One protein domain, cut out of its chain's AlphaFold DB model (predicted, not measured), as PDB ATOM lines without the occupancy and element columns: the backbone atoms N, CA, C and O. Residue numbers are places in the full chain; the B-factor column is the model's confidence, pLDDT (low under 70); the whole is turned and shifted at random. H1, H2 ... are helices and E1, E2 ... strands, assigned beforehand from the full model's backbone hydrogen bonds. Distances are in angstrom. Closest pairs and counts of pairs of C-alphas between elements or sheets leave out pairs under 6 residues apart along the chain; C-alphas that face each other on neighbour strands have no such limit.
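AT A GLANCE: This is residues 8 to 76 of the 228 residues of a protein of Stichopus japonicus (UniProt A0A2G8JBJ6). What does the model look like? Two parallel strands, E1 and E2, lie side by side in the middle of a flat body, with helix H1 over one face of the pair and helix H2 over the other. A long stretch with no named element, residues 43 to 70, loops out from H2 and comes back to E2, and a short pairing of its residues 61 to 62 ties it to E1. What are the parts and the size? The printed part has 69 residues, with two named helices and two named strands in the order H1, E1, H2, E2; the class is mixed, helices and strands, with 28 residues, under half, in named elements. The whole is compact, with a radius of gyration of the C-alphas of 11.6 A, and spans 33 by 27 by 14 A.

IN THESE COORDINATES: Where does the first helix lie? H1 is residues 8 to 17, from C-alpha 8 at (10.412, 32.846, -32.433), and is 14.2 A long from first to last C-alpha. What follows it? E1, residues 22 to 27, is 17.2 A long and begins with C-alpha 22 at (17.393, 37.016, -22.411). H2, residues 36 to 42, is 10.1 A long. Where is the last element? E2, residues 71 to 75, is 13.3 A long and ends with C-alpha 75 at (15.294, 39.653, -39.161).

HOW THE PARTS SIT: How near does H1 come to the strands? Its closest C-alphas to E1 are those of Val 15 and Ser 22, 6.4 A; to E2, those of Ala 11 and Ile 73, 6.8 A. How do E1 and E2 pair? They are parallel, with 28 degrees between their directions, and N 24 and O 71 are 2.9 A apart and N 73 and O 24 also 2.9 A, within hydrogen-bond range. Where is H2? The closest C-alphas of E1 and H2 are those of Phe 26 and Leu 36, 5.4 A; H1 and H2 are apart. E1, H2 and E2 form a strand-helix-strand unit, two parallel neighbour strands with a helix between them along the chain, and its crossover is right-handed. How are the helix backbones? In H1 and H2 every O i to N i+4 pair is within hydrogen-bond range.

THE WHOLE: How far does it reach? The two C-alphas farthest apart are those of Asp 9 and Ser 50, 33.1 A. Is anything missing, and which link is long? The printed part has no cut from residue 8 to 76, and the link from H2 to E2, 28 residues, is long. Where is confidence low? The mean pLDDT of the printed part is 83.3; residue 8 and residues 48 to 57 are under 70.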
ATOM      1  N   GLU A   8      10.750  33.163 -33.820       62.88
ATOM      2  CA  GLU A   8      10.412  32.846 -32.433       62.88
ATOM      3  C   GLU A   8      11.050  31.516 -32.001       62.88
ATOM      4  O   GLU A   8      11.585  31.431 -30.898       62.88
ATOM      5  N   ASP A   9      11.118  30.514 -32.886       79.50
ATOM      6  CA  ASP A   9      11.720  29.216 -32.562       79.50
ATOM      7  C   ASP A   9      13.212  29.319 -32.199       79.50
ATOM      8  O   ASP A   9      13.685  28.531 -31.380       79.50
ATOM      9  N   ILE A  10      13.983  30.243 -32.790       86.81
ATOM     10  CA  ILE A  10      15.404  30.425 -32.431       86.81
ATOM     11  C   ILE A  10      15.518  31.074 -31.053       86.81
ATOM     12  O   ILE A  10      16.303  30.618 -30.222       86.81
ATOM     13  N   ALA A  11      14.740  32.129 -30.814       90.00
ATOM     14  CA  ALA A  11      14.779  32.864 -29.559       90.00
ATOM     15  C   ALA A  11      14.329  31.983 -28.382       90.00
ATOM     16  O   ALA A  11      15.056  31.882 -27.392       90.00
ATOM     17  N   CYS A  12      13.213  31.262 -28.532       89.31
ATOM     18  CA  CYS A  12      12.725  30.298 -27.544       89.31
ATOM     19  C   CYS A  12      13.760  29.200 -27.269       89.31
ATOM     20  O   CYS A  12      14.102  28.951 -26.118       89.31
ATOM     21  N   GLN A  13      14.354  28.607 -28.313       91.62
ATOM     22  CA  GLN A  13      15.386  27.579 -28.128       91.62
ATOM     23  C   GLN A  13      16.623  28.078 -27.376       91.62
ATOM     24  O   GLN A  13      17.245  27.292 -26.665       91.62
ATOM     25  N   LEU A  14      17.031  29.335 -27.571       92.12
ATOM     26  CA  LEU A  14      18.173  29.904 -26.854       92.12
ATOM     27  C   LEU A  14      17.843  30.153 -25.382       92.12
ATOM     28  O   LEU A  14      18.670  29.839 -24.530       92.12
ATOM     29  N   VAL A  15      16.639  30.650 -25.089       91.88
ATOM     30  CA  VAL A  15      16.150  30.827 -23.714       91.88
ATOM     31  C   VAL A  15      16.067  29.486 -22.982       91.88
ATOM     32  O   VAL A  15      16.542  29.393 -21.855       91.88
ATOM     33  N   ASP A  16      15.559  28.438 -23.633       92.38
ATOM     34  CA  ASP A  16      15.416  27.109 -23.022       92.38
ATOM     35  C   ASP A  16      16.761  26.403 -22.777       92.38
ATOM     36  O   ASP A  16      16.883  25.579 -21.873       92.38
ATOM     37  N   LYS A  17      17.775  26.674 -23.611       94.12
ATOM     38  CA  LYS A  17      19.074  25.976 -23.563       94.12
ATOM     39  C   LYS A  17      20.135  26.692 -22.732       94.12
ATOM     40  O   LYS A  17      21.150  26.073 -22.416       94.12
ATOM     41  N   ILE A  18      19.970  27.986 -22.461       92.00
ATOM     42  CA  ILE A  18      21.008  28.818 -21.850       92.00
ATOM     43  C   ILE A  18      20.431  29.536 -20.630       92.00
ATOM     44  O   ILE A  18      19.752  30.556 -20.746       92.00
ATOM     45  N   ASP A  19      20.782  29.042 -19.443       90.38
ATOM     46  CA  ASP A  19      20.385  29.660 -18.177       90.38
ATOM     47  C   ASP A  19      20.846  31.123 -18.093       90.38
ATOM     48  O   ASP A  19      22.028  31.445 -18.246       90.38
ATOM     49  N   GLY A  20      19.901  32.024 -17.813       88.25
ATOM     50  CA  GLY A  20      20.149  33.466 -17.731       88.25
ATOM     51  C   GLY A  20      20.233  34.178 -19.085       88.25
ATOM     52  O   GLY A  20      20.626  35.349 -19.131       88.25
ATOM     53  N   PHE A  21      19.891  33.504 -20.186       91.75
ATOM     54  CA  PHE A  21      19.724  34.149 -21.481       91.75
ATOM     55  C   PHE A  21      18.445  34.992 -21.510       91.75
ATOM     56  O   PHE A  21      17.399  34.617 -20.974       91.75
ATOM     57  N   SER A  22      18.536  36.147 -22.159       91.62
ATOM     58  CA  SER A  22      17.393  37.016 -22.411       91.62
ATOM     59  C   SER A  22      17.553  37.722 -23.744       91.62
ATOM     60  O   SER A  22      18.679  38.015 -24.176       91.62
ATOM     61  N   CYS A  23      16.432  38.020 -24.387       92.19
ATOM     62  CA  CYS A  23      16.446  38.737 -25.647       92.19
ATOM     63  C   CYS A  23      15.264  39.686 -25.821       92.19
ATOM     64  O   CYS A  23      14.208  39.514 -25.214       92.19
ATOM     65  N   PHE A  24      15.463  40.668 -26.696       91.81
ATOM     66  CA  PHE A  24      14.386  41.406 -27.340       91.81
ATOM     67  C   PHE A  24      14.335  41.041 -28.828       91.81
ATOM     68  O   PHE A  24      15.371  40.783 -29.454       91.81
ATOM     69  N   LEU A  25      13.135  41.033 -29.389       92.81
ATOM     70  CA  LEU A  25      12.867  40.844 -30.800       92.81
ATOM     71  C   LEU A  25      12.933  42.190 -31.533       92.81
ATOM     72  O   LEU A  25      12.688  43.247 -30.949       92.81
ATOM     73  N   PHE A  26      13.343  42.168 -32.800       92.81
ATOM     74  CA  PHE A  26      13.351  43.349 -33.670       92.81
ATOM     75  C   PHE A  26      13.079  42.981 -35.137       92.81
ATOM     76  O   PHE A  26      13.196  41.825 -35.562       92.81
ATOM     77  N   GLY A  27      12.758  43.992 -35.943       91.38
ATOM     78  CA  GLY A  27      12.509  43.861 -37.374       91.38
ATOM     79  C   GLY A  27      11.303  42.969 -37.652       91.38
ATOM     80  O   GLY A  27      10.279  43.067 -36.989       91.38
ATOM     81  N   SER A  28      11.405  42.060 -38.619       90.31
ATOM     82  CA  SER A  28      10.308  41.150 -38.966       90.31
ATOM     83  C   SER A  28       9.910  40.190 -37.840       90.31
ATOM     84  O   SER A  28       8.797  39.674 -37.905       90.31
ATOM     85  N   ALA A  29      10.765  39.972 -36.835       90.62
ATOM     86  CA  ALA A  29      10.459  39.141 -35.667       90.62
ATOM     87  C   ALA A  29       9.734  39.905 -34.546       90.62
ATOM     88  O   ALA A  29       9.202  39.287 -33.636       90.62
ATOM     89  N   ASP A  30       9.719  41.236 -34.596       90.44
ATOM     90  CA  ASP A  30       8.979  42.066 -33.647       90.44
ATOM     91  C   ASP A  30       7.524  42.227 -34.110       90.44
ATOM     92  O   ASP A  30       7.253  42.368 -35.313       90.44
ATOM     93  N   GLU A  31       6.574  42.176 -33.173       88.19
ATOM     94  CA  GLU A  31       5.138  42.295 -33.474       88.19
ATOM     95  C   GLU A  31       4.804  43.668 -34.069       88.19
ATOM     96  O   GLU A  31       4.105  43.755 -35.078       88.19
ATOM     97  N   GLU A  32       5.390  44.728 -33.509       91.44
ATOM     98  CA  GLU A  32       5.243  46.117 -33.962       91.44
ATOM     99  C   GLU A  32       6.202  46.474 -35.116       91.44
ATOM    100  O   GLU A  32       6.200  47.605 -35.603       91.44
ATOM    101  N   LYS A  33       7.024  45.520 -35.575       90.44
ATOM    102  CA  LYS A  33       8.065  45.696 -36.602       90.44
ATOM    103  C   LYS A  33       9.089  46.789 -36.266       90.44
ATOM    104  O   LYS A  33       9.672  47.397 -37.167       90.44
ATOM    105  N   LYS A  34       9.355  47.022 -34.977       91.50
ATOM    106  CA  LYS A  34      10.339  48.001 -34.494       91.50
ATOM    107  C   LYS A  34      11.743  47.677 -34.989       91.50
ATOM    108  O   LYS A  34      12.183  46.527 -34.973       91.50
ATOM    109  N   SER A  35      12.489  48.705 -35.389       89.75
ATOM    110  CA  SER A  35      13.878  48.535 -35.820       89.75
ATOM    111  C   SER A  35      14.791  48.139 -34.650       89.75
ATOM    112  O   SER A  35      14.496  48.408 -33.483       89.75
ATOM    113  N   LEU A  36      15.965  47.571 -34.954       90.62
ATOM    114  CA  LEU A  36      16.996  47.304 -33.941       90.62
ATOM    115  C   LEU A  36      17.385  48.578 -33.174       90.62
ATOM    116  O   LEU A  36      17.680  48.532 -31.980       90.62
ATOM    117  N   VAL A  37      17.404  49.721 -33.862       88.50
ATOM    118  CA  VAL A  37      17.737  51.011 -33.255       88.50
ATOM    119  C   VAL A  37      16.660  51.446 -32.267       88.50
ATOM    120  O   VAL A  37      17.006  51.940 -31.196       88.50
ATOM    121  N   ASP A  38      15.382  51.250 -32.586       89.88
ATOM    122  CA  ASP A  38      14.284  51.640 -31.698       89.88
ATOM    123  C   ASP A  38      14.254  50.774 -30.443       89.88
ATOM    124  O   ASP A  38      14.280  51.319 -29.339       89.88
ATOM    125  N   ARG A  39      14.387  49.451 -30.591       90.44
ATOM    126  CA  ARG A  39      14.509  48.531 -29.447       90.44
ATOM    127  C   ARG A  39      15.718  48.865 -28.570       90.44
ATOM    128  O   ARG A  39      15.612  48.917 -27.347       90.44
ATOM    129  N   ARG A  40      16.864  49.212 -29.172       88.81
ATOM    130  CA  ARG A  40      18.054  49.691 -28.437       88.81
ATOM    131  C   ARG A  40      17.791  50.977 -27.647       88.81
ATOM    132  O   ARG A  40      18.347  51.135 -26.560       88.81
ATOM    133  N   LYS A  41      16.983  51.911 -28.162       87.00
ATOM    134  CA  LYS A  41      16.612  53.132 -27.422       87.00
ATOM    135  C   LYS A  41      15.724  52.812 -26.223       87.00
ATOM    136  O   LYS A  41      15.965  53.379 -25.160       87.00
ATOM    137  N   GLU A  42      14.745  51.922 -26.391       86.81
ATOM    138  CA  GLU A  42      13.814  51.514 -25.328       86.81
ATOM    139  C   GLU A  42      14.559  50.912 -24.129       86.81
ATOM    140  O   GLU A  42      14.269  51.259 -22.987       86.81
ATOM    141  N   ILE A  43      15.604  50.117 -24.378       81.25
ATOM    142  CA  ILE A  43      16.448  49.538 -23.316       81.25
ATOM    143  C   ILE A  43      17.593  50.457 -22.848       81.25
ATOM    144  O   ILE A  43      18.469  50.030 -22.100       81.25
ATOM    145  N   GLY A  44      17.649  51.707 -23.317       80.00
ATOM    146  CA  GLY A  44      18.659  52.677 -22.887       80.00
ATOM    147  C   GLY A  44      20.086  52.429 -23.397       80.00
ATOM    148  O   GLY A  44      21.015  53.048 -22.884       80.00
ATOM    149  N   TRP A  45      20.283  51.602 -24.434       81.31
ATOM    150  CA  TRP A  45      21.602  51.208 -24.969       81.31
ATOM    151  C   TRP A  45      22.546  52.393 -25.235       81.31
ATOM    152  O   TRP A  45      23.735  52.349 -24.931       81.31
ATOM    153  N   PHE A  46      22.015  53.487 -25.785       78.31
ATOM    154  CA  PHE A  46      22.808  54.655 -26.183       78.31
ATOM    155  C   PHE A  46      23.171  55.601 -25.031       78.31
ATOM    156  O   PHE A  46      23.896  56.569 -25.256       78.31
ATOM    157  N   ARG A  47      22.676  55.360 -23.810       77.69
ATOM    158  CA  ARG A  47      22.968  56.212 -22.648       77.69
ATOM    159  C   ARG A  47      24.343  55.892 -22.020       77.69
ATOM    160  O   ARG A  47      24.878  56.697 -21.259       77.69
ATOM    161  N   GLY A  48      24.968  54.780 -22.419       64.50
ATOM    162  CA  GLY A  48      26.308  54.366 -21.990       64.50
ATOM    163  C   GLY A  48      26.302  53.450 -20.761       64.50
ATOM    164  O   GLY A  48      25.316  53.362 -20.038       64.50
ATOM    165  N   HIS A  49      27.422  52.762 -20.519       58.91
ATOM    166  CA  HIS A  49      27.544  51.670 -19.534       58.91
ATOM    167  C   HIS A  49      27.128  52.035 -18.096       58.91
ATOM    168  O   HIS A  49      26.745  51.157 -17.331       58.91
ATOM    169  N   SER A  50      27.208  53.315 -17.723       53.69
ATOM    170  CA  SER A  50      26.846  53.830 -16.396       53.69
ATOM    171  C   SER A  50      25.362  54.174 -16.232       53.69
ATOM    172  O   SER A  50      24.947  54.536 -15.136       53.69
ATOM    173  N   SER A  51      24.569  54.113 -17.304       49.69
ATOM    174  CA  SER A  51      23.148  54.492 -17.307       49.69
ATOM    175  C   SER A  51      22.253  53.544 -18.110       49.69
ATOM    176  O   SER A  51      21.052  53.799 -18.239       49.69
ATOM    177  N   VAL A  52      22.814  52.441 -18.623       53.38
ATOM    178  CA  VAL A  52      22.020  51.251 -18.929       53.38
ATOM    179  C   VAL A  52      21.508  50.753 -17.587       53.38
ATOM    180  O   VAL A  52      22.200  50.037 -16.863       53.38
ATOM    181  N   ASP A  53      20.315  51.208 -17.227       57.47
ATOM    182  CA  ASP A  53      19.566  50.597 -16.152       57.47
ATOM    183  C   ASP A  53      19.225  49.182 -16.623       57.47
ATOM    184  O   ASP A  53      18.334  48.937 -17.442       57.47
ATOM    185  N   TYR A  54      20.053  48.255 -16.145       58.72
ATOM    186  CA  TYR A  54      19.948  46.836 -16.420       58.72
ATOM    187  C   TYR A  54      18.540  46.319 -16.130       58.72
ATOM    188  O   TYR A  54      18.062  45.405 -16.802       58.72
ATOM    189  N   GLU A  55      17.858  46.936 -15.168       60.03
ATOM    190  CA  GLU A  55      16.522  46.576 -14.730       60.03
ATOM    191  C   GLU A  55      15.434  47.235 -15.597       60.03
ATOM    192  O   GLU A  55      14.417  46.588 -15.843       60.03
ATOM    193  N   SER A  56      15.660  48.423 -16.181       60.47
ATOM    194  CA  SER A  56      14.620  49.170 -16.922       60.47
ATOM    195  C   SER A  56      14.268  48.647 -18.318       60.47
ATOM    196  O   SER A  56      13.239  49.036 -18.860       60.47
ATOM    197  N   GLY A  57      15.113  47.826 -18.950       62.16
ATOM    198  CA  GLY A  57      14.831  47.294 -20.292       62.16
ATOM    199  C   GLY A  57      13.962  46.035 -20.250       62.16
ATOM    200  O   GLY A  57      14.380  45.043 -19.662       62.16
ATOM    201  N   THR A  58      12.785  46.020 -20.869       71.75
ATOM    202  CA  THR A  58      11.961  44.800 -20.948       71.75
ATOM    203  C   THR A  58      12.599  43.790 -21.902       71.75
ATOM    204  O   THR A  58      12.890  44.123 -23.051       71.75
ATOM    205  N   SER A  59      12.845  42.566 -21.431       85.00
ATOM    206  CA  SER A  59      13.108  41.428 -22.314       85.00
ATOM    207  C   SER A  59      11.781  40.887 -22.828       85.00
ATOM    208  O   SER A  59      10.829  40.780 -22.060       85.00
ATOM    209  N   ASP A  60      11.733  40.531 -24.110       89.50
ATOM    210  CA  ASP A  60      10.555  39.875 -24.684       89.50
ATOM    211  C   ASP A  60      10.524  38.402 -24.272       89.50
ATOM    212  O   ASP A  60       9.465  37.856 -23.982       89.50
ATOM    213  N   LEU A  61      11.703  37.770 -24.189       89.94
ATOM    214  CA  LEU A  61      11.861  36.391 -23.735       89.94
ATOM    215  C   LEU A  61      13.041  36.248 -22.769       89.94
ATOM    216  O   LEU A  61      14.065  36.933 -22.883       89.94
ATOM    217  N   GLY A  62      12.905  35.293 -21.848       89.50
ATOM    218  CA  GLY A  62      13.919  34.967 -20.851       89.50
ATOM    219  C   GLY A  62      14.056  36.012 -19.743       89.50
ATOM    220  O   GLY A  62      13.339  37.012 -19.691       89.50
ATOM    221  N   SER A  63      14.987  35.756 -18.827       85.88
ATOM    222  CA  SER A  63      15.273  36.626 -17.682       85.88
ATOM    223  C   SER A  63      16.703  37.137 -17.757       85.88
ATOM    224  O   SER A  63      17.658  36.367 -17.846       85.88
ATOM    225  N   LYS A  64      16.844  38.461 -17.725       78.56
ATOM    226  CA  LYS A  64      18.124  39.166 -17.826       78.56
ATOM    227  C   LYS A  64      19.096  38.717 -16.724       78.56
ATOM    228  O   LYS A  64      18.752  38.741 -15.547       78.56
ATOM    229  N   CYS A  65      20.357  38.442 -17.076       80.25
ATOM    230  CA  CYS A  65      21.447  38.287 -16.099       80.25
ATOM    231  C   CYS A  65      22.711  39.099 -16.447       80.25
ATOM    232  O   CYS A  65      23.126  39.175 -17.605       80.25
ATOM    233  N   LYS A  66      23.380  39.665 -15.431       81.38
ATOM    234  CA  LYS A  66      24.545  40.561 -15.611       81.38
ATOM    235  C   LYS A  66      25.672  39.982 -16.475       81.38
ATOM    236  O   LYS A  66      26.441  40.743 -17.048       81.38
ATOM    237  N   ARG A  67      25.792  38.651 -16.545       84.06
ATOM    238  CA  ARG A  67      26.816  37.965 -17.344       84.06
ATOM    239  C   ARG A  67      26.584  38.130 -18.846       84.06
ATOM    240  O   ARG A  67      27.546  38.366 -19.566       84.06
ATOM    241  N   PHE A  68      25.349  37.948 -19.308       83.94
ATOM    242  CA  PHE A  68      25.027  37.915 -20.739       83.94
ATOM    243  C   PHE A  68      24.395  39.210 -21.240       83.94
ATOM    244  O   PHE A  68      24.454  39.501 -22.431       83.94
ATOM    245  N   GLY A  69      23.810  39.999 -20.343       85.06
ATOM    246  CA  GLY A  69      23.027  41.151 -20.742       85.06
ATOM    247  C   GLY A  69      21.739  40.753 -21.447       85.06
ATOM    248  O   GLY A  69      21.088  39.775 -21.074       85.06
ATOM    249  N   ILE A  70      21.382  41.535 -22.463       87.50
ATOM    250  CA  ILE A  70      20.214  41.311 -23.313       87.50
ATOM    251  C   ILE A  70      20.648  41.219 -24.778       87.50
ATOM    252  O   ILE A  70      21.413  42.052 -25.268       87.50
ATOM    253  N   THR A  71      20.166  40.193 -25.477       91.06
ATOM    254  CA  THR A  71      20.491  39.931 -26.887       91.06
ATOM    255  C   THR A  71      19.390  40.463 -27.804       91.06
ATOM    256  O   THR A  71      18.214  40.273 -27.528       91.06
ATOM    257  N   GLY A  72      19.742  41.100 -28.920       91.44
ATOM    258  CA  GLY A  72      18.769  41.401 -29.974       91.44
ATOM    259  C   GLY A  72      18.666  40.231 -30.950       91.44
ATOM    260  O   GLY A  72      19.680  39.865 -31.544       91.44
ATOM    261  N   ILE A  73      17.472  39.670 -31.148       93.19
ATOM    262  CA  ILE A  73      17.206  38.623 -32.149       93.19
ATOM    263  C   ILE A  73      16.179  39.147 -33.140       93.19
ATOM    264  O   ILE A  73      15.159  39.704 -32.757       93.19
ATOM    265  N   GLY A  74      16.427  38.981 -34.431       92.31
ATOM    266  CA  GLY A  74      15.487  39.486 -35.412       92.31
ATOM    267  C   GLY A  74      15.873  39.169 -36.834       92.31
ATOM    268  O   GLY A  74      16.868  38.499 -37.109       92.31
ATOM    269  N   ALA A  75      15.057  39.693 -37.735       89.31
ATOM    270  CA  ALA A  75      15.294  39.653 -39.161       89.31
ATOM    271  C   ALA A  75      15.048  41.043 -39.732       89.31
ATOM    272  O   ALA A  75      14.028  41.672 -39.457       89.31
ATOM    273  N   SER A  76      15.990  41.526 -40.525       87.88
ATOM    274  CA  SER A  76      15.882  42.781 -41.254       87.88
ATOM    275  C   SER A  76      16.271  42.546 -42.702       87.88
ATOM    276  O   SER A  76      16.832  41.504 -43.056       87.88
TER     277      SER A  76